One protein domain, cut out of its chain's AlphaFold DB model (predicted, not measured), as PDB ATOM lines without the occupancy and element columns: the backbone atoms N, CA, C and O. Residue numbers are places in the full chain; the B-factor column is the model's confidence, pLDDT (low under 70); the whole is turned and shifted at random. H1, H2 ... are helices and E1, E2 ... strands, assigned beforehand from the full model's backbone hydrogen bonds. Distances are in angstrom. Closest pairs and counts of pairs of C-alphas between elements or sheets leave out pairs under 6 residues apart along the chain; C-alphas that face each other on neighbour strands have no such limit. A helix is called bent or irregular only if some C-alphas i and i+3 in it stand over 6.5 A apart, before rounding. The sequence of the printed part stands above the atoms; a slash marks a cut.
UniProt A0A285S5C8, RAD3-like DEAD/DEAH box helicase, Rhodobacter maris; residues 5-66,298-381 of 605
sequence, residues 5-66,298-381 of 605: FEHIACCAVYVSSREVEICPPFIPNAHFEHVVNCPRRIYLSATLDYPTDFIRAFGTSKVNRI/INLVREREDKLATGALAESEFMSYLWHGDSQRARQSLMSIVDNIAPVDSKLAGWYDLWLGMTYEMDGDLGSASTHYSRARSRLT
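Overview. This is residues 5 to 66 and 298 to 381 of the 605 residues of the protein "RAD3-like DEAD/DEAH box helicase" of Rhodobacter maris (UniProt A0A285S5C8). Helices H4, H5 and H6 form an up-and-down bundle, each running against the one before it, with H7 folded back along H6 on one side and the short H3 packed on H4 on the other. A small strand hairpin, E1 and E2, reaches out from this body, its tip of residues 15 to 20 sticking out, and the irregular H1 sits by one end of H4. The printed part has 146 residues with seven named helices and two named strands, in the order H1, E1, E2, H2, H3, H4, H5, H6, H7; the sheet is E1 - E2, antiparallel, and the class is mostly helix. The whole is compact, with a radius of gyration of the C-alphas of 16.2 A and spans of 48 by 38 by 36 A.

Along the chain. H1, residues 5 to 10, begins at C-alpha 5 (-51.917, -10.335, -15.921) and is irregular, with C-alphas 6 and 9 being 8.2 A apart. E1 is residues 12 to 15 and E2 residues 20 to 23. H2 is residues 33 to 36 and H3 residues 51 to 58. H4, residues 298 to 323, is the longest helix at 37.0 A and begins at C-alpha 298 (-55.195, 33.357, -15.901). H5, residues 327 to 341, measures 21.0 A and is irregular, with C-alphas 336 and 339 being 7.6 A apart. H6, residues 346 to 362, measures 24.6 A. H7, residues 366 to 379, measures 19.7 A and ends at C-alpha 379 (-52.788, 14.901, 2.192).

Arrangement. H4, the hub, touches H5 in a helical hairpin at a shallow tilt of 12 degrees, opposite ways, closest at the C-alphas of Phe 318 and Ala 330, 4.0 A. H5 and H6 form another, at 19 degrees, closest at the C-alphas of Val 338 and Ala 349, 5.3 A. H6 and H7 form a third, at 18 degrees, closest at the C-alphas of Gly 357 and Ala 369, 4.0 A. H4 touches H3 with residues 305 to 316 alone, the same way at 19 degrees; the C-alphas of Thr 52 and Ala 309 are closest, 4.3 A. With residues 322 to 323 alone H4 only just touches H1, with 3 pairs of C-alphas within 8 A, closest at His 7 and Trp 323, 6.8 A. H2 and H3 are close but not clearly touching, the C-alphas of Val 35 and Phe 58 being closest at 7.8 A. In the hairpin of E1 and E2, N 12 and O 23 are 2.8 A apart and N 21 and O 14 2.9 A, within hydrogen-bond range. Every O i to N i+4 pair is within range in H3, H4, H6 and H7, against 7 of 11 in H5 and 0 of 2 in H1, where 1 of 3 O i to N i+3 pairs is; H2 is too short for an i+4 pair.

Size, cuts and confidence. The two C-alphas farthest apart, of Ile 66 and Gly 367, are 48.1 A apart. Residues 67 to 297 are not printed, and C-alphas 66 and 298 are 21.6 A apart across the cut. The link from H2 to H3, residues 37 to 50, is long. The model's pLDDT is under 70 at residues 46 to 48.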
ATOM      1  N   PHE A   5     -52.120  -9.206 -16.827       83.88
ATOM      2  CA  PHE A   5     -51.917 -10.335 -15.921       83.88
ATOM      3  C   PHE A   5     -50.456 -10.513 -15.478       83.88
ATOM      4  O   PHE A   5     -50.232 -11.004 -14.376       83.88
ATOM      5  N   GLU A   6     -49.477 -10.080 -16.279       86.69
ATOM      6  CA  GLU A   6     -48.046 -10.151 -15.931       86.69
ATOM      7  C   GLU A   6     -47.631  -9.057 -14.935       86.69
ATOM      8  O   GLU A   6     -46.618  -9.180 -14.254       86.69
ATOM      9  N   HIS A   7     -48.445  -8.005 -14.803       89.25
ATOM     10  CA  HIS A   7     -48.138  -6.810 -14.014       89.25
ATOM     11  C   HIS A   7     -49.224  -6.493 -12.980       89.25
ATOM     12  O   HIS A   7     -49.389  -5.344 -12.566       89.25
ATOM     13  N   ILE A   8     -49.982  -7.503 -12.540       91.12
ATOM     14  CA  ILE A   8     -51.105  -7.300 -11.614       91.12
ATOM     15  C   ILE A   8     -50.660  -6.677 -10.283       91.12
ATOM     16  O   ILE A   8     -51.391  -5.877  -9.708       91.12
ATOM     17  N   ALA A   9     -49.429  -6.969  -9.845       89.00
ATOM     18  CA  ALA A   9     -48.820  -6.385  -8.649       89.00
ATOM     19  C   ALA A   9     -48.610  -4.862  -8.759       89.00
ATOM     20  O   ALA A   9     -48.539  -4.179  -7.747       89.00
ATOM     21  N   CYS A  10     -48.554  -4.324  -9.981       91.62
ATOM     22  CA  CYS A  10     -48.398  -2.893 -10.249       91.62
ATOM     23  C   CYS A  10     -49.745  -2.163 -10.415       91.62
ATOM     24  O   CYS A  10     -49.766  -0.968 -10.711       91.62
ATOM     25  N   CYS A  11     -50.873  -2.869 -10.300       92.25
ATOM     26  CA  CYS A  11     -52.196  -2.335 -10.608       92.25
ATOM     27  C   CYS A  11     -52.984  -1.946  -9.352       92.25
ATOM     28  O   CYS A  11     -52.867  -2.552  -8.289       92.25
ATOM     29  N   ALA A  12     -53.857  -0.956  -9.513       92.44
ATOM     30  CA  ALA A  12     -54.926  -0.665  -8.575       92.44
ATOM     31  C   ALA A  12     -56.099  -1.633  -8.796       92.44
ATOM     32  O   ALA A  12     -56.432  -1.970  -9.935       92.44
ATOM     33  N   VAL A  13     -56.769  -2.022  -7.708       92.62
ATOM     34  CA  VAL A  13     -58.030  -2.772  -7.753       92.62
ATOM     35  C   VAL A  13     -59.133  -1.911  -7.152       92.62
ATOM     36  O   VAL A  13     -59.115  -1.594  -5.961       92.62
ATOM     37  N   TYR A  14     -60.116  -1.548  -7.970       92.50
ATOM     38  CA  TYR A  14     -61.283  -0.783  -7.553       92.50
ATOM     39  C   TYR A  14     -62.511  -1.683  -7.505       92.50
ATOM     40  O   TYR A  14     -62.865  -2.326  -8.488       92.50
ATOM     41  N   VAL A  15     -63.194  -1.695  -6.362       91.56
ATOM     42  CA  VAL A  15     -64.385  -2.523  -6.144       91.56
ATOM     43  C   VAL A  15     -65.606  -1.625  -5.978       91.56
ATOM     44  O   VAL A  15     -65.609  -0.700  -5.166       91.56
ATOM     45  N   SER A  16     -66.661  -1.904  -6.741       87.31
ATOM     46  CA  SER A  16     -67.966  -1.254  -6.614       87.31
ATOM     47  C   SER A  16     -69.090  -2.288  -6.542       87.31
ATOM     48  O   SER A  16     -68.875  -3.480  -6.735       87.31
ATOM     49  N   SER A  17     -70.327  -1.837  -6.322       87.31
ATOM     50  CA  SER A  17     -71.503  -2.721  -6.334       87.31
ATOM     51  C   SER A  17     -71.856  -3.290  -7.714       87.31
ATOM     52  O   SER A  17     -72.774  -4.101  -7.809       87.31
ATOM     53  N   ARG A  18     -71.188  -2.843  -8.788       83.06
ATOM     54  CA  ARG A  18     -71.509  -3.215 -10.177       83.06
ATOM     55  C   ARG A  18     -70.354  -3.860 -10.927       83.06
ATOM     56  O   ARG A  18     -70.603  -4.648 -11.829       83.06
ATOM     57  N   GLU A  19     -69.126  -3.497 -10.587       89.19
ATOM     58  CA  GLU A  19     -67.924  -3.927 -11.297       89.19
ATOM     59  C   GLU A  19     -66.712  -3.963 -10.360       89.19
ATOM     60  O   GLU A  19     -66.647  -3.199  -9.386       89.19
ATOM     61  N   VAL A  20     -65.763  -4.838 -10.692       92.56
ATOM     62  CA  VAL A  20     -64.386  -4.815 -10.191       92.56
ATOM     63  C   VAL A  20     -63.507  -4.388 -11.357       92.56
ATOM     64  O   VAL A  20     -63.504  -5.043 -12.398       92.56
ATOM     65  N   GLU A  21     -62.787  -3.289 -11.190       92.50
ATOM     66  CA  GLU A  21     -61.886  -2.747 -12.201       92.50
ATOM     67  C   GLU A  21     -60.443  -2.908 -11.731       92.50
ATOM     68  O   GLU A  21     -60.101  -2.519 -10.614       92.50
ATOM     69  N   ILE A  22     -59.603  -3.482 -12.591       92.81
ATOM     70  CA  ILE A  22     -58.165  -3.610 -12.368       92.81
ATOM     71  C   ILE A  22     -57.478  -2.786 -13.446       92.81
ATOM     72  O   ILE A  22     -57.645  -3.058 -14.637       92.81
ATOM     73  N   CYS A  23     -56.730  -1.770 -13.040       92.38
ATOM     74  CA  CYS A  23     -56.033  -0.890 -13.967       92.38
ATOM     75  C   CYS A  23     -54.757  -0.335 -13.330       92.38
ATOM     76  O   CYS A  23     -54.671  -0.218 -12.104       92.38
ATOM     77  N   PRO A  24     -53.729  -0.017 -14.131       92.88
ATOM     78  CA  PRO A  24     -52.574   0.683 -13.605       92.88
ATOM     79  C   PRO A  24     -52.990   2.100 -13.174       92.88
ATOM     80  O   PRO A  24     -53.806   2.730 -13.854       92.88
ATOM     81  N   PRO A  25     -52.431   2.632 -12.076       93.06
ATOM     82  CA  PRO A  25     -52.811   3.953 -11.572       93.06
ATOM     83  C   PRO A  25     -52.443   5.108 -12.502       93.06
ATOM     84  O   PRO A  25     -53.040   6.187 -12.425       93.06
ATOM     85  N   PHE A  26     -51.474   4.869 -13.383       94.06
ATOM     86  CA  PHE A  26     -51.043   5.753 -14.455       94.06
ATOM     87  C   PHE A  26     -50.874   4.927 -15.738       94.06
ATOM     88  O   PHE A  26     -50.782   3.704 -15.688       94.06
ATOM     89  N   ILE A  27     -50.835   5.570 -16.906       89.94
ATOM     90  CA  ILE A  27     -50.712   4.852 -18.182       89.94
ATOM     91  C   ILE A  27     -49.232   4.486 -18.426       89.94
ATOM     92  O   ILE A  27     -48.393   5.389 -18.446       89.94
ATOM     93  N   PRO A  28     -48.876   3.203 -18.657       88.50
ATOM     94  CA  PRO A  28     -47.498   2.780 -18.933       88.50
ATOM     95  C   PRO A  28     -47.095   3.085 -20.390       88.50
ATOM     96  O   PRO A  28     -46.888   2.184 -21.203       88.50
ATOM     97  N   ASN A  29     -47.009   4.369 -20.751       82.69
ATOM     98  CA  ASN A  29     -46.848   4.813 -22.142       82.69
ATOM     99  C   ASN A  29     -45.600   4.243 -22.839       82.69
ATOM    100  O   ASN A  29     -45.673   3.895 -24.019       82.69
ATOM    101  N   ALA A  30     -44.468   4.109 -22.136       76.69
ATOM    102  CA  ALA A  30     -43.224   3.635 -22.746       76.69
ATOM    103  C   ALA A  30     -43.210   2.126 -23.051       76.69
ATOM    104  O   ALA A  30     -42.317   1.657 -23.747       76.69
ATOM    105  N   HIS A  31     -44.192   1.358 -22.572       75.12
ATOM    106  CA  HIS A  31     -44.317  -0.060 -22.919       75.12
ATOM    107  C   HIS A  31     -44.759  -0.264 -24.380       75.12
ATOM    108  O   HIS A  31     -44.533  -1.312 -24.984       75.12
ATOM    109  N   PHE A  32     -45.407   0.736 -24.979       76.25
ATOM    110  CA  PHE A  32     -45.911   0.626 -26.337       76.25
ATOM    111  C   PHE A  32     -44.824   0.960 -27.358       76.25
ATOM    112  O   PHE A  32     -44.505   2.122 -27.593       76.25
ATOM    113  N   GLU A  33     -44.313  -0.056 -28.048       75.25
ATOM    114  CA  GLU A  33     -43.261   0.124 -29.055       75.25
ATOM    115  C   GLU A  33     -43.642   1.140 -30.148       75.25
ATOM    116  O   GLU A  33     -42.838   1.979 -30.526       75.25
ATOM    117  N   HIS A  34     -44.897   1.154 -30.600       75.25
ATOM    118  CA  HIS A  34     -45.387   2.132 -31.581       75.25
ATOM    119  C   HIS A  34     -45.533   3.562 -31.023       75.25
ATOM    120  O   HIS A  34     -45.710   4.506 -31.788       75.25
ATOM    121  N   VAL A  35     -45.480   3.745 -29.701       75.12
ATOM    122  CA  VAL A  35     -45.407   5.059 -29.044       75.12
ATOM    123  C   VAL A  35     -43.943   5.499 -28.959       75.12
ATOM    124  O   VAL A  35     -43.647   6.662 -29.228       75.12
ATOM    125  N   VAL A  36     -43.025   4.580 -28.646       75.06
ATOM    126  CA  VAL A  36     -41.591   4.871 -28.458       75.06
ATOM    127  C   VAL A  36     -40.829   4.978 -29.787       75.06
ATOM    128  O   VAL A  36     -40.138   5.966 -30.015       75.06
ATOM    129  N   ASN A  37     -41.008   4.019 -30.697       75.00
ATOM    130  CA  ASN A  37     -40.235   3.850 -31.937       75.00
ATOM    131  C   ASN A  37     -40.922   4.438 -33.184       75.00
ATOM    132  O   ASN A  37     -40.606   4.063 -34.314       75.00
ATOM    133  N   CYS A  38     -41.876   5.358 -33.020       77.69
ATOM    134  CA  CYS A  38     -42.543   5.994 -34.156       77.69
ATOM    135  C   CYS A  38     -41.776   7.240 -34.642       77.69
ATOM    136  O   CYS A  38     -41.633   8.189 -33.868       77.69
ATOM    137  N   PRO A  39     -41.371   7.309 -35.928       77.94
ATOM    138  CA  PRO A  39     -40.625   8.452 -36.464       77.94
ATOM    139  C   PRO A  39     -41.391   9.782 -36.408       77.94
ATOM    140  O   PRO A  39     -40.779  10.842 -36.292       77.94
ATOM    141  N   ARG A  40     -42.730   9.754 -36.523       85.12
ATOM    142  CA  ARG A  40     -43.580  10.954 -36.495       85.12
ATOM    143  C   ARG A  40     -45.004  10.630 -36.045       85.12
ATOM    144  O   ARG A  40     -45.686   9.832 -36.681       85.12
ATOM    145  N   ARG A  41     -45.481  11.334 -35.016       85.12
ATOM    146  CA  ARG A  41     -46.867  11.275 -34.522       85.12
ATOM    147  C   ARG A  41     -47.541  12.633 -34.701       85.12
ATOM    148  O   ARG A  41     -46.928  13.661 -34.427       85.12
ATOM    149  N   ILE A  42     -48.782  12.634 -35.186       88.12
ATOM    150  CA  ILE A  42     -49.609  13.838 -35.331       88.12
ATOM    151  C   ILE A  42     -50.832  13.654 -34.443       88.12
ATOM    152  O   ILE A  42     -51.607  12.721 -34.641       88.12
ATOM    153  N   TYR A  43     -50.989  14.547 -33.472       86.50
ATOM    154  CA  TYR A  43     -52.139  14.578 -32.580       86.50
ATOM    155  C   TYR A  43     -53.054  15.721 -33.001       86.50
ATOM    156  O   TYR A  43     -52.602  16.855 -33.151       86.50
ATOM    157  N   LEU A  44     -54.331  15.414 -33.209       85.12
ATOM    158  CA  LEU A  44     -55.357  16.382 -33.577       85.12
ATOM    159  C   LEU A  44     -56.338  16.486 -32.414       85.12
ATOM    160  O   LEU A  44     -56.973  15.501 -32.047       85.12
ATOM    161  N   SER A  45     -56.446  17.676 -31.834       76.88
ATOM    162  CA  SER A  45     -57.414  17.977 -30.784       76.88
ATOM    163  C   SER A  45     -58.040  19.334 -31.055       76.88
ATOM    164  O   SER A  45     -57.365  20.252 -31.512       76.88
ATOM    165  N   ALA A  46     -59.331  19.453 -30.754       66.62
ATOM    166  CA  ALA A  46     -60.032  20.733 -30.765       66.62
ATOM    167  C   ALA A  46     -59.815  21.533 -29.467       66.62
ATOM    168  O   ALA A  46     -60.167  22.704 -29.407       66.62
ATOM    169  N   THR A  47     -59.284  20.897 -28.416       66.50
ATOM    170  CA  THR A  47     -59.221  21.445 -27.054       66.50
ATOM    171  C   THR A  47     -57.938  20.962 -26.380       66.50
ATOM    172  O   THR A  47     -57.902  19.856 -25.832       66.50
ATOM    173  N   LEU A  48     -56.858  21.737 -26.479       69.56
ATOM    174  CA  LEU A  48     -55.559  21.390 -25.886       69.56
ATOM    175  C   LEU A  48     -54.863  22.644 -25.347       69.56
ATOM    176  O   LEU A  48     -53.710  22.920 -25.660       69.56
ATOM    177  N   ASP A  49     -55.592  23.425 -24.550       73.44
ATOM    178  CA  ASP A  49     -55.057  24.659 -23.970       73.44
ATOM    179  C   ASP A  49     -53.905  24.371 -23.004       73.44
ATOM    180  O   ASP A  49     -52.878  25.052 -23.058       73.44
ATOM    181  N   TYR A  50     -54.033  23.302 -22.209       82.25
ATOM    182  CA  TYR A  50     -53.041  22.871 -21.226       82.25
ATOM    183  C   TYR A  50     -52.432  21.508 -21.590       82.25
ATOM    184  O   TYR A  50     -53.159  20.592 -21.992       82.25
ATOM    185  N   PRO A  51     -51.109  21.328 -21.425       84.69
ATOM    186  CA  PRO A  51     -50.420  20.105 -21.830       84.69
ATOM    187  C   PRO A  51     -50.625  18.932 -20.858       84.69
ATOM    188  O   PRO A  51     -50.309  17.799 -21.213       84.69
ATOM    189  N   THR A  52     -51.154  19.163 -19.653       88.00
ATOM    190  CA  THR A  52     -51.246  18.167 -18.572       88.00
ATOM    191  C   THR A  52     -51.938  16.869 -19.001       88.00
ATOM    192  O   THR A  52     -51.354  15.791 -18.898       88.00
ATOM    193  N   ASP A  53     -53.167  16.950 -19.520       84.56
ATOM    194  CA  ASP A  53     -53.933  15.761 -19.922       84.56
ATOM    195  C   ASP A  53     -53.344  15.091 -21.171       84.56
ATOM    196  O   ASP A  53     -53.363  13.864 -21.284       84.56
ATOM    197  N   PHE A  54     -52.748  15.877 -22.071       87.12
ATOM    198  CA  PHE A  54     -52.012  15.355 -23.220       87.12
ATOM    199  C   PHE A  54     -50.808  14.513 -22.775       87.12
ATOM    200  O   PHE A  54     -50.621  13.387 -23.239       87.12
ATOM    201  N   ILE A  55     -50.017  15.020 -21.830       90.06
ATOM    202  CA  ILE A  55     -48.865  14.304 -21.281       90.06
ATOM    203  C   ILE A  55     -49.317  13.026 -20.572       90.06
ATOM    204  O   ILE A  55     -48.710  11.983 -20.791       90.06
ATOM    205  N   ARG A  56     -50.393  13.058 -19.775       88.94
ATOM    206  CA  ARG A  56     -50.922  11.840 -19.129       88.94
ATOM    207  C   ARG A  56     -51.331  10.779 -20.146       88.94
ATOM    208  O   ARG A  56     -51.057   9.598 -19.943       88.94
ATOM    209  N   ALA A  57     -51.970  11.205 -21.234       86.31
ATOM    210  CA  ALA A  57     -52.461  10.313 -22.275       86.31
ATOM    211  C   ALA A  57     -51.346   9.708 -23.142       86.31
ATOM    212  O   ALA A  57     -51.492   8.575 -23.591       86.31
ATOM    213  N   PHE A  58     -50.262  10.449 -23.400       86.50
ATOM    214  CA  PHE A  58     -49.267  10.067 -24.417       86.50
ATOM    215  C   PHE A  58     -47.819   9.989 -23.918       86.50
ATOM    216  O   PHE A  58     -46.930   9.599 -24.679       86.50
ATOM    217  N   GLY A  59     -47.564  10.377 -22.669       88.19
ATOM    218  CA  GLY A  59     -46.265  10.276 -22.008       88.19
ATOM    219  C   GLY A  59     -45.191  11.202 -22.570       88.19
ATOM    220  O   GLY A  59     -44.008  10.901 -22.450       88.19
ATOM    221  N   THR A  60     -45.564  12.299 -23.238       85.94
ATOM    222  CA  THR A  60     -44.594  13.225 -23.836       85.94
ATOM    223  C   THR A  60     -45.043  14.675 -23.739       85.94
ATOM    224  O   THR A  60     -46.194  15.001 -24.010       85.94
ATOM    225  N   SER A  61     -44.102  15.552 -23.397       84.94
ATOM    226  CA  SER A  61     -44.238  17.011 -23.469       84.94
ATOM    227  C   SER A  61     -43.567  17.606 -24.710       84.94
ATOM    228  O   SER A  61     -43.761  18.777 -25.024       84.94
ATOM    229  N   LYS A  62     -42.773  16.809 -25.437       82.56
ATOM    230  CA  LYS A  62     -42.010  17.251 -26.610       82.56
ATOM    231  C   LYS A  62     -42.904  17.231 -27.846       82.56
ATOM    232  O   LYS A  62     -42.903  16.261 -28.604       82.56
ATOM    233  N   VAL A  63     -43.677  18.297 -28.037       82.56
ATOM    234  CA  VAL A  63     -44.571  18.457 -29.189       82.56
ATOM    235  C   VAL A  63     -44.392  19.807 -29.872       82.56
ATOM    236  O   VAL A  63     -44.314  20.844 -29.223       82.56
ATOM    237  N   ASN A  64     -44.378  19.789 -31.204       86.62
ATOM    238  CA  ASN A  64     -44.461  21.001 -32.012       86.62
ATOM    239  C   ASN A  64     -45.940  21.369 -32.166       86.62
ATOM    240  O   ASN A  64     -46.641  20.780 -32.993       86.62
ATOM    241  N   ARG A  65     -46.423  22.296 -31.332       84.69
ATOM    242  CA  ARG A  65     -47.810  22.774 -31.367       84.69
ATOM    243  C   ARG A  65     -48.011  23.657 -32.600       84.69
ATOM    244  O   ARG A  65     -47.262  24.606 -32.815       84.69
ATOM    245  N   ILE A  66     -49.008  23.317 -33.410       85.31
ATOM    246  CA  ILE A  66     -49.451  24.117 -34.554       85.31
ATOM    247  C   ILE A  66     -50.906  24.458 -34.300       85.31
ATOM    248  O   ILE A  66     -51.729  23.556 -34.143       85.31
ATOM    249  N   ILE A 298     -55.649  34.102 -14.718       84.50
ATOM    250  CA  ILE A 298     -55.195  33.357 -15.901       84.50
ATOM    251  C   ILE A 298     -53.739  32.912 -15.722       84.50
ATOM    252  O   ILE A 298     -53.416  31.746 -15.962       84.50
ATOM    253  N   ASN A 299     -52.874  33.816 -15.263       87.56
ATOM    254  CA  ASN A 299     -51.460  33.540 -15.019       87.56
ATOM    255  C   ASN A 299     -51.282  32.492 -13.915       87.56
ATOM    256  O   ASN A 299     -50.564  31.514 -14.118       87.56
ATOM    257  N   LEU A 300     -52.016  32.610 -12.804       86.75
ATOM    258  CA  LEU A 300     -51.993  31.621 -11.724       86.75
ATOM    259  C   LEU A 300     -52.425  30.227 -12.196       86.75
ATOM    260  O   LEU A 300     -51.834  29.229 -11.780       86.75
ATOM    261  N   VAL A 301     -53.447  30.136 -13.053       87.62
ATOM    262  CA  VAL A 301     -53.879  28.856 -13.630       87.62
ATOM    263  C   VAL A 301     -52.820  28.288 -14.573       87.62
ATOM    264  O   VAL A 301     -52.541  27.094 -14.500       87.62
ATOM    265  N   ARG A 302     -52.184  29.117 -15.409       87.56
ATOM    266  CA  ARG A 302     -51.096  28.675 -16.297       87.56
ATOM    267  C   ARG A 302     -49.893  28.149 -15.523       87.56
ATOM    268  O   ARG A 302     -49.497  27.013 -15.744       87.56
ATOM    269  N   GLU A 303     -49.378  28.914 -14.561       88.94
ATOM    270  CA  GLU A 303     -48.248  28.488 -13.721       88.94
ATOM    271  C   GLU A 303     -48.542  27.181 -12.977       88.94
ATOM    272  O   GLU A 303     -47.675  26.318 -12.804       88.94
ATOM    273  N   ARG A 304     -49.784  27.037 -12.516       89.56
ATOM    274  CA  ARG A 304     -50.271  25.811 -11.900       89.56
ATOM    275  C   ARG A 304     -50.246  24.644 -12.880       89.56
ATOM    276  O   ARG A 304     -49.702  23.601 -12.529       89.56
ATOM    277  N   GLU A 305     -50.840  24.797 -14.058       89.56
ATOM    278  CA  GLU A 305     -50.914  23.734 -15.063       89.56
ATOM    279  C   GLU A 305     -49.525  23.347 -15.584       89.56
ATOM    280  O   GLU A 305     -49.249  22.159 -15.727       89.56
ATOM    281  N   ASP A 306     -48.602  24.298 -15.734       89.38
ATOM    282  CA  ASP A 306     -47.204  24.019 -16.085       89.38
ATOM    283  C   ASP A 306     -46.519  23.144 -15.025       89.38
ATOM    284  O   ASP A 306     -45.829  22.173 -15.346       89.38
ATOM    285  N   LYS A 307     -46.758  23.421 -13.736       90.75
ATOM    286  CA  LYS A 307     -46.275  22.549 -12.655       90.75
ATOM    287  C   LYS A 307     -46.946  21.178 -12.710       90.75
ATOM    288  O   LYS A 307     -46.252  20.170 -12.605       90.75
ATOM    289  N   LEU A 308     -48.261  21.100 -12.926       92.12
ATOM    290  CA  LEU A 308     -48.971  19.818 -13.040       92.12
ATOM    291  C   LEU A 308     -48.506  18.988 -14.247       92.12
ATOM    292  O   LEU A 308     -48.450  17.761 -14.146       92.12
ATOM    293  N   ALA A 309     -48.091  19.629 -15.340       92.00
ATOM    294  CA  ALA A 309     -47.508  18.980 -16.508       92.00
ATOM    295  C   ALA A 309     -46.194  18.248 -16.181       92.00
ATOM    296  O   ALA A 309     -45.965  17.146 -16.683       92.00
ATOM    297  N   THR A 310     -45.362  18.797 -15.285       93.81
ATOM    298  CA  THR A 310     -44.174  18.077 -14.779       93.81
ATOM    299  C   THR A 310     -44.560  16.833 -13.977       93.81
ATOM    300  O   THR A 310     -43.929  15.788 -14.114       93.81
ATOM    301  N   GLY A 311     -45.652  16.912 -13.207       94.69
ATOM    302  CA  GLY A 311     -46.239  15.765 -12.518       94.69
ATOM    303  C   GLY A 311     -46.706  14.687 -13.496       94.69
ATOM    304  O   GLY A 311     -46.346  13.529 -13.334       94.69
ATOM    305  N   ALA A 312     -47.427  15.066 -14.552       93.75
ATOM    306  CA  ALA A 312     -47.905  14.140 -15.581       93.75
ATOM    307  C   ALA A 312     -46.767  13.387 -16.303       93.75
ATOM    308  O   ALA A 312     -46.917  12.210 -16.629       93.75
ATOM    309  N   LEU A 313     -45.620  14.039 -16.537       93.62
ATOM    310  CA  LEU A 313     -44.429  13.369 -17.077       93.62
ATOM    311  C   LEU A 313     -43.903  12.326 -16.090       93.62
ATOM    312  O   LEU A 313     -43.712  11.172 -16.466       93.62
ATOM    313  N   ALA A 314     -43.744  12.713 -14.823       95.44
ATOM    314  CA  ALA A 314     -43.275  11.818 -13.773       95.44
ATOM    315  C   ALA A 314     -44.229  10.636 -13.527       95.44
ATOM    316  O   ALA A 314     -43.754   9.537 -13.269       95.44
ATOM    317  N   GLU A 315     -45.550  10.824 -13.647       96.06
ATOM    318  CA  GLU A 315     -46.554   9.744 -13.614       96.06
ATOM    319  C   GLU A 315     -46.281   8.705 -14.716       96.06
ATOM    320  O   GLU A 315     -46.261   7.497 -14.464       96.06
ATOM    321  N   SER A 316     -46.041   9.181 -15.943       93.62
ATOM    322  CA  SER A 316     -45.756   8.328 -17.097       93.62
ATOM    323  C   SER A 316     -44.416   7.602 -16.958       93.62
ATOM    324  O   SER A 316     -44.330   6.416 -17.282       93.62
ATOM    325  N   GLU A 317     -43.370   8.284 -16.491       93.94
ATOM    326  CA  GLU A 317     -42.054   7.683 -16.242       93.94
ATOM    327  C   GLU A 317     -42.104   6.665 -15.105       93.94
ATOM    328  O   GLU A 317     -41.641   5.540 -15.287       93.94
ATOM    329  N   PHE A 318     -42.734   7.017 -13.978       96.56
ATOM    330  CA  PHE A 318     -42.938   6.128 -12.835       96.56
ATOM    331  C   PHE A 318     -43.548   4.810 -13.286       96.56
ATOM    332  O   PHE A 318     -42.996   3.743 -13.027       96.56
ATOM    333  N   MET A 319     -44.664   4.891 -14.013       94.44
ATOM    334  CA  MET A 319     -45.355   3.691 -14.453       94.44
ATOM    335  C   MET A 319     -44.540   2.920 -15.474       94.44
ATOM    336  O   MET A 319     -44.538   1.700 -15.441       94.44
ATOM    337  N   SER A 320     -43.835   3.616 -16.365       91.88
ATOM    338  CA  SER A 320     -42.982   2.982 -17.363       91.88
ATOM    339  C   SER A 320     -41.849   2.190 -16.714       91.88
ATOM    340  O   SER A 320     -41.666   1.030 -17.066       91.88
ATOM    341  N   TYR A 321     -41.126   2.763 -15.751       94.00
ATOM    342  CA  TYR A 321     -40.066   2.056 -15.027       94.00
ATOM    343  C   TYR A 321     -40.620   0.899 -14.196       94.00
ATOM    344  O   TYR A 321     -40.102  -0.215 -14.287       94.00
ATOM    345  N   LEU A 322     -41.723   1.125 -13.476       94.25
ATOM    346  CA  LEU A 322     -42.365   0.091 -12.667       94.25
ATOM    347  C   LEU A 322     -42.843  -1.089 -13.529       94.25
ATOM    348  O   LEU A 322     -42.641  -2.242 -13.160       94.25
ATOM    349  N   TRP A 323     -43.396  -0.820 -14.718       91.69
ATOM    350  CA  TRP A 323     -43.813  -1.859 -15.671       91.69
ATOM    351  C   TRP A 323     -42.643  -2.716 -16.172       91.69
ATOM    352  O   TRP A 323     -42.846  -3.868 -16.534       91.69
ATOM    353  N   HIS A 324     -41.419  -2.180 -16.177       90.44
ATOM    354  CA  HIS A 324     -40.199  -2.911 -16.541       90.44
ATOM    355  C   HIS A 324     -39.463  -3.504 -15.322       90.44
ATOM    356  O   HIS A 324     -38.365  -4.032 -15.478       90.44
ATOM    357  N   GLY A 325     -40.050  -3.429 -14.121       91.69
ATOM    358  CA  GLY A 325     -39.462  -3.952 -12.883       91.69
ATOM    359  C   GLY A 325     -38.390  -3.059 -12.247       91.69
ATOM    360  O   GLY A 325     -37.725  -3.489 -11.311       91.69
ATOM    361  N   ASP A 326     -38.213  -1.821 -12.721       94.25
ATOM    362  CA  ASP A 326     -37.263  -0.857 -12.155       94.25
ATOM    363  C   ASP A 326     -37.955   0.022 -11.096       94.25
ATOM    364  O   ASP A 326     -38.284   1.193 -11.318       94.25
ATOM    365  N   SER A 327     -38.211  -0.566  -9.923       94.81
ATOM    366  CA  SER A 327     -38.852   0.117  -8.788       94.81
ATOM    367  C   SER A 327     -38.061   1.338  -8.308       94.81
ATOM    368  O   SER A 327     -38.650   2.298  -7.804       94.81
ATOM    369  N   GLN A 328     -36.732   1.327  -8.455       94.00
ATOM    370  CA  GLN A 328     -35.874   2.427  -8.023       94.00
ATOM    371  C   GLN A 328     -36.103   3.666  -8.889       94.00
ATOM    372  O   GLN A 328     -36.450   4.729  -8.362       94.00
ATOM    373  N   ARG A 329     -35.930   3.550 -10.212       94.88
ATOM    374  CA  ARG A 329     -36.134   4.689 -11.119       94.88
ATOM    375  C   ARG A 329     -37.585   5.141 -11.133       94.88
ATOM    376  O   ARG A 329     -37.835   6.342 -11.209       94.88
ATOM    377  N   ALA A 330     -38.531   4.215 -10.960       96.00
ATOM    378  CA  ALA A 330     -39.927   4.575 -10.756       96.00
ATOM    379  C   ALA A 330     -40.068   5.537  -9.566       96.00
ATOM    380  O   ALA A 330     -40.526   6.671  -9.733       96.00
ATOM    381  N   ARG A 331     -39.589   5.136  -8.378       95.94
ATOM    382  CA  ARG A 331     -39.608   5.974  -7.168       95.94
ATOM    383  C   ARG A 331     -38.914   7.320  -7.391       95.94
ATOM    384  O   ARG A 331     -39.474   8.345  -6.996       95.94
ATOM    385  N   GLN A 332     -37.756   7.345  -8.058       94.50
ATOM    386  CA  GLN A 332     -37.026   8.580  -8.384       94.50
ATOM    387  C   GLN A 332     -37.889   9.590  -9.154       94.50
ATOM    388  O   GLN A 332     -37.938  10.759  -8.753       94.50
ATOM    389  N   SER A 333     -38.614   9.152 -10.192       95.06
ATOM    390  CA  SER A 333     -39.464  10.033 -11.005       95.06
ATOM    391  C   SER A 333     -40.488  10.790 -10.152       95.06
ATOM    392  O   SER A 333     -40.518  12.018 -10.201       95.06
ATOM    393  N   LEU A 334     -41.261  10.116  -9.288       95.69
ATOM    394  CA  LEU A 334     -42.230  10.809  -8.417       95.69
ATOM    395  C   LEU A 334     -41.565  11.567  -7.260       95.69
ATOM    396  O   LEU A 334     -41.987  12.676  -6.924       95.69
ATOM    397  N   MET A 335     -40.523  11.006  -6.639       92.94
ATOM    398  CA  MET A 335     -39.828  11.640  -5.511       92.94
ATOM    399  C   MET A 335     -39.222  12.992  -5.899       92.94
ATOM    400  O   MET A 335     -39.260  13.920  -5.091       92.94
ATOM    401  N   SER A 336     -38.726  13.123  -7.131       89.81
ATOM    402  CA  SER A 336     -38.134  14.367  -7.634       89.81
ATOM    403  C   SER A 336     -39.130  15.533  -7.743       89.81
ATOM    404  O   SER A 336     -38.725  16.692  -7.647       89.81
ATOM    405  N   ILE A 337     -40.433  15.249  -7.886       92.44
ATOM    406  CA  ILE A 337     -41.469  16.271  -8.109       92.44
ATOM    407  C   ILE A 337     -42.478  16.417  -6.967       92.44
ATOM    408  O   ILE A 337     -43.144  17.449  -6.880       92.44
ATOM    409  N   VAL A 338     -42.605  15.439  -6.061       92.94
ATOM    410  CA  VAL A 338     -43.721  15.389  -5.093       92.94
ATOM    411  C   VAL A 338     -43.778  16.615  -4.176       92.94
ATOM    412  O   VAL A 338     -44.859  17.128  -3.884       92.94
ATOM    413  N   ASP A 339     -42.620  17.122  -3.752       88.94
ATOM    414  CA  ASP A 339     -42.533  18.297  -2.881       88.94
ATOM    415  C   ASP A 339     -42.766  19.611  -3.651       88.94
ATOM    416  O   ASP A 339     -43.247  20.574  -3.058       88.94
ATOM    417  N   ASN A 340     -42.533  19.630  -4.969       89.56
ATOM    418  CA  ASN A 340     -42.837  20.769  -5.845       89.56
ATOM    419  C   ASN A 340     -44.324  20.828  -6.233       89.56
ATOM    420  O   ASN A 340     -44.869  21.914  -6.432       89.56
ATOM    421  N   ILE A 341     -44.991  19.673  -6.317       93.50
ATOM    422  CA  ILE A 341     -46.429  19.574  -6.605       93.50
ATOM    423  C   ILE A 341     -47.272  19.881  -5.365       93.50
ATOM    424  O   ILE A 341     -48.327  20.502  -5.487       93.50
ATOM    425  N   ALA A 342     -46.814  19.503  -4.168       93.81
ATOM    426  CA  ALA A 342     -47.601  19.623  -2.939       93.81
ATOM    427  C   ALA A 342     -48.180  21.030  -2.645       93.81
ATOM    428  O   ALA A 342     -49.325  21.086  -2.191       93.81
ATOM    429  N   PRO A 343     -47.478  22.154  -2.902       92.94
ATOM    430  CA  PRO A 343     -48.037  23.500  -2.724       92.94
ATOM    431  C   PRO A 343     -49.139  23.869  -3.731       92.94
ATOM    432  O   PRO A 343     -49.931  24.767  -3.467       92.94
ATOM    433  N   VAL A 344     -49.181  23.203  -4.889       91.50
ATOM    434  CA  VAL A 344     -50.085  23.509  -6.013       91.50
ATOM    435  C   VAL A 344     -51.300  22.582  -6.035       91.50
ATOM    436  O   VAL A 344     -52.420  22.995  -6.355       91.50
ATOM    437  N   ASP A 345     -51.074  21.311  -5.715       93.62
ATOM    438  CA  ASP A 345     -52.097  20.285  -5.571       93.62
ATOM    439  C   ASP A 345     -51.639  19.263  -4.520       93.62
ATOM    440  O   ASP A 345     -50.962  18.268  -4.799       93.62
ATOM    441  N   SER A 346     -52.004  19.536  -3.267       95.38
ATOM    442  CA  SER A 346     -51.646  18.683  -2.134       95.38
ATOM    443  C   SER A 346     -52.259  17.290  -2.244       95.38
ATOM    444  O   SER A 346     -51.635  16.318  -1.813       95.38
ATOM    445  N   LYS A 347     -53.444  17.171  -2.857       96.31
ATOM    446  CA  LYS A 347     -54.123  15.892  -3.072       96.31
ATOM    447  C   LYS A 347     -53.366  15.046  -4.088       96.31
ATOM    448  O   LYS A 347     -53.115  13.877  -3.815       96.31
ATOM    449  N   LEU A 348     -52.925  15.631  -5.200       95.69
ATOM    450  CA  LEU A 348     -52.093  14.932  -6.182       95.69
ATOM    451  C   LEU A 348     -50.756  14.476  -5.583       95.69
ATOM    452  O   LEU A 348     -50.362  13.329  -5.768       95.69
ATOM    453  N   ALA A 349     -50.103  15.313  -4.775       96.19
ATOM    454  CA  ALA A 349     -48.898  14.894  -4.059       96.19
ATOM    455  C   ALA A 349     -49.167  13.734  -3.076       96.19
ATOM    456  O   ALA A 349     -48.334  12.843  -2.929       96.19
ATOM    457  N   GLY A 350     -50.336  13.717  -2.427       96.69
ATOM    458  CA  GLY A 350     -50.776  12.595  -1.593       96.69
ATOM    459  C   GLY A 350     -51.069  11.320  -2.388       96.69
ATOM    460  O   GLY A 350     -50.797  10.225  -1.905       96.69
ATOM    461  N   TRP A 351     -51.578  11.455  -3.616       96.88
ATOM    462  CA  TRP A 351     -51.751  10.342  -4.554       96.88
ATOM    463  C   TRP A 351     -50.405   9.739  -4.962       96.88
ATOM    464  O   TRP A 351     -50.269   8.521  -4.990       96.88
ATOM    465  N   TYR A 352     -49.381  10.563  -5.188       97.38
ATOM    466  CA  TYR A 352     -48.022  10.070  -5.435       97.38
ATOM    467  C   TYR A 352     -47.425   9.367  -4.219       97.38
ATOM    468  O   TYR A 352     -46.833   8.304  -4.369       97.38
ATOM    469  N   ASP A 353     -47.615   9.912  -3.014       96.56
ATOM    470  CA  ASP A 353     -47.171   9.251  -1.784       96.56
ATOM    471  C   ASP A 353     -47.812   7.867  -1.604       96.56
ATOM    472  O   ASP A 353     -47.150   6.953  -1.128       96.56
ATOM    473  N   LEU A 354     -49.073   7.677  -2.010       96.31
ATOM    474  CA  LEU A 354     -49.707   6.358  -1.967       96.31
ATOM    475  C   LEU A 354     -48.943   5.339  -2.831       96.31
ATOM    476  O   LEU A 354     -48.620   4.255  -2.352       96.31
ATOM    477  N   TRP A 355     -48.617   5.698  -4.074       96.81
ATOM    478  CA  TRP A 355     -47.919   4.795  -4.997       96.81
ATOM    479  C   TRP A 355     -46.443   4.608  -4.659       96.81
ATOM    480  O   TRP A 355     -45.928   3.503  -4.792       96.81
ATOM    481  N   LEU A 356     -45.782   5.638  -4.129       96.06
ATOM    482  CA  LEU A 356     -44.446   5.498  -3.552       96.06
ATOM    483  C   LEU A 356     -44.458   4.497  -2.391       96.06
ATOM    484  O   LEU A 356     -43.637   3.583  -2.371       96.06
ATOM    485  N   GLY A 357     -45.414   4.624  -1.463       94.31
ATOM    486  CA  GLY A 357     -45.553   3.701  -0.337       94.31
ATOM    487  C   GLY A 357     -45.730   2.250  -0.783       94.31
ATOM    488  O   GLY A 357     -45.021   1.378  -0.288       94.31
ATOM    489  N   MET A 358     -46.582   2.024  -1.784       94.62
ATOM    490  CA  MET A 358     -46.810   0.706  -2.382       94.62
ATOM    491  C   MET A 358     -45.530   0.106  -2.978       94.62
ATOM    492  O   MET A 358     -45.232  -1.054  -2.709       94.62
ATOM    493  N   THR A 359     -44.718   0.886  -3.700       95.69
ATOM    494  CA  THR A 359     -43.458   0.362  -4.266       95.69
ATOM    495  C   THR A 359     -42.425  -0.008  -3.199       95.69
ATOM    496  O   THR A 359     -41.745  -1.017  -3.341       95.69
ATOM    497  N   TYR A 360     -42.326   0.756  -2.104       93.75
ATOM    498  CA  TYR A 360     -41.461   0.378  -0.980       93.75
ATOM    499  C   TYR A 360     -41.972  -0.880  -0.265       93.75
ATOM    500  O   TYR A 360     -41.167  -1.718   0.125       93.75
ATOM    501  N   GLU A 361     -43.292  -1.029  -0.114       92.56
ATOM    502  CA  GLU A 361     -43.902  -2.225   0.475       92.56
ATOM    503  C   GLU A 361     -43.642  -3.474  -0.377       92.56
ATOM    504  O   GLU A 361     -43.277  -4.512   0.173       92.56
ATOM    505  N   MET A 362     -43.757  -3.366  -1.707       92.00
ATOM    506  CA  MET A 362     -43.428  -4.451  -2.641       92.00
ATOM    507  C   MET A 362     -41.976  -4.926  -2.506       92.00
ATOM    508  O   MET A 362     -41.724  -6.127  -2.577       92.00
ATOM    509  N   ASP A 363     -41.047  -3.999  -2.262       92.62
ATOM    510  CA  ASP A 363     -39.620  -4.289  -2.074       92.62
ATOM    511  C   ASP A 363     -39.264  -4.633  -0.603       92.62
ATOM    512  O   ASP A 363     -38.093  -4.811  -0.270       92.62
ATOM    513  N   GLY A 364     -40.253  -4.722   0.297       89.69
ATOM    514  CA  GLY A 364     -40.071  -5.097   1.706       89.69
ATOM    515  C   GLY A 364     -39.580  -3.983   2.645       89.69
ATOM    516  O   GLY A 364     -39.362  -4.233   3.830       89.69
ATOM    517  N   ASP A 365     -39.441  -2.741   2.172       87.81
ATOM    518  CA  ASP A 365     -39.049  -1.582   2.987       87.81
ATOM    519  C   ASP A 365     -40.273  -0.943   3.668       87.81
ATOM    520  O   ASP A 365     -40.799   0.107   3.279       87.81
ATOM    521  N   LEU A 366     -40.736  -1.608   4.726       87.62
ATOM    522  CA  LEU A 366     -41.927  -1.220   5.482       87.62
ATOM    523  C   LEU A 366     -41.793   0.155   6.169       87.62
ATOM    524  O   LEU A 366     -42.791   0.861   6.347       87.62
ATOM    525  N   GLY A 367     -40.577   0.578   6.527       84.50
ATOM    526  CA  GLY A 367     -40.329   1.876   7.163       84.50
ATOM    527  C   GLY A 367     -40.528   3.050   6.206       84.50
ATOM    528  O   GLY A 367     -41.264   4.005   6.513       84.50
ATOM    529  N   SER A 368     -39.938   2.956   5.012       87.38
ATOM    530  CA  SER A 368     -40.153   3.937   3.945       87.38
ATOM    531  C   SER A 368     -41.608   3.914   3.463       87.38
ATOM    532  O   SER A 368     -42.215   4.981   3.308       87.38
ATOM    533  N   ALA A 369     -42.214   2.725   3.333       91.88
ATOM    534  CA  ALA A 369     -43.626   2.571   2.978       91.88
ATOM    535  C   ALA A 369     -44.557   3.285   3.976       91.88
ATOM    536  O   ALA A 369     -45.361   4.135   3.587       91.88
ATOM    537  N   SER A 370     -44.391   3.026   5.279       90.19
ATOM    538  CA  SER A 370     -45.178   3.650   6.357       90.19
ATOM    539  C   SER A 370     -45.071   5.176   6.360       90.19
ATOM    540  O   SER A 370     -46.060   5.893   6.573       90.19
ATOM    541  N   THR A 371     -43.875   5.696   6.072       89.50
ATOM    542  CA  THR A 371     -43.634   7.136   5.957       89.50
ATOM    543  C   THR A 371     -44.452   7.748   4.823       89.50
ATOM    544  O   THR A 371     -45.159   8.739   5.037       89.50
ATOM    545  N   HIS A 372     -44.408   7.147   3.635       93.31
ATOM    546  CA  HIS A 372     -45.180   7.609   2.484       93.31
ATOM    547  C   HIS A 372     -46.689   7.460   2.704       93.31
ATOM    548  O   HIS A 372     -47.426   8.427   2.530       93.31
ATOM    549  N   TYR A 373     -47.164   6.334   3.236       94.44
ATOM    550  CA  TYR A 373     -48.575   6.154   3.594       94.44
ATOM    551  C   TYR A 373     -49.084   7.166   4.623       94.44
ATOM    552  O   TYR A 373     -50.224   7.631   4.539       94.44
ATOM    553  N   SER A 374     -48.246   7.570   5.575       92.38
ATOM    554  CA  SER A 374     -48.597   8.616   6.538       92.38
ATOM    555  C   SER A 374     -48.743   9.989   5.874       92.38
ATOM    556  O   SER A 374     -49.679  10.725   6.195       92.38
ATOM    557  N   ARG A 375     -47.883  10.318   4.900       93.06
ATOM    558  CA  ARG A 375     -48.021  11.532   4.075       93.06
ATOM    559  C   ARG A 375     -49.246  11.467   3.157       93.06
ATOM    560  O   ARG A 375     -49.967  12.453   3.032       93.06
ATOM    561  N   ALA A 376     -49.529  10.302   2.577       95.38
ATOM    562  CA  ALA A 376     -50.729  10.076   1.780       95.38
ATOM    563  C   ALA A 376     -51.994  10.305   2.620       95.38
ATOM    564  O   ALA A 376     -52.883  11.036   2.192       95.38
ATOM    565  N   ARG A 377     -52.058   9.777   3.851       94.94
ATOM    566  CA  ARG A 377     -53.171  10.021   4.790       94.94
ATOM    567  C   ARG A 377     -53.347  11.496   5.141       94.94
ATOM    568  O   ARG A 377     -54.479  11.976   5.151       94.94
ATOM    569  N   SER A 378     -52.256  12.214   5.422       94.31
ATOM    570  CA  SER A 378     -52.333  13.632   5.796       94.31
ATOM    571  C   SER A 378     -52.792  14.521   4.640       94.31
ATOM    572  O   SER A 378     -53.496  15.504   4.861       94.31
ATOM    573  N   ARG A 379     -52.431  14.161   3.405       95.50
ATOM    574  CA  ARG A 379     -52.788  14.901   2.192       95.50
ATOM    575  C   ARG A 379     -54.171  14.514   1.659       95.50
ATOM    576  O   ARG A 379     -54.976  15.395   1.368       95.50
ATOM    577  N   LEU A 380     -54.483  13.221   1.565       95.75
ATOM    578  CA  LEU A 380     -55.718  12.689   0.974       95.75
ATOM    579  C   LEU A 380     -56.862  12.589   1.986       95.75
ATOM    580  O   LEU A 380     -57.799  13.386   1.942       95.75
ATOM    581  N   THR A 381     -56.808  11.599   2.875       94.38
ATOM    582  CA  THR A 381     -57.822  11.343   3.899       94.38
ATOM    583  C   THR A 381     -57.237  10.464   5.010       94.38
ATOM    584  O   THR A 381     -56.579   9.464   4.708       94.38
TER     585      THR A 381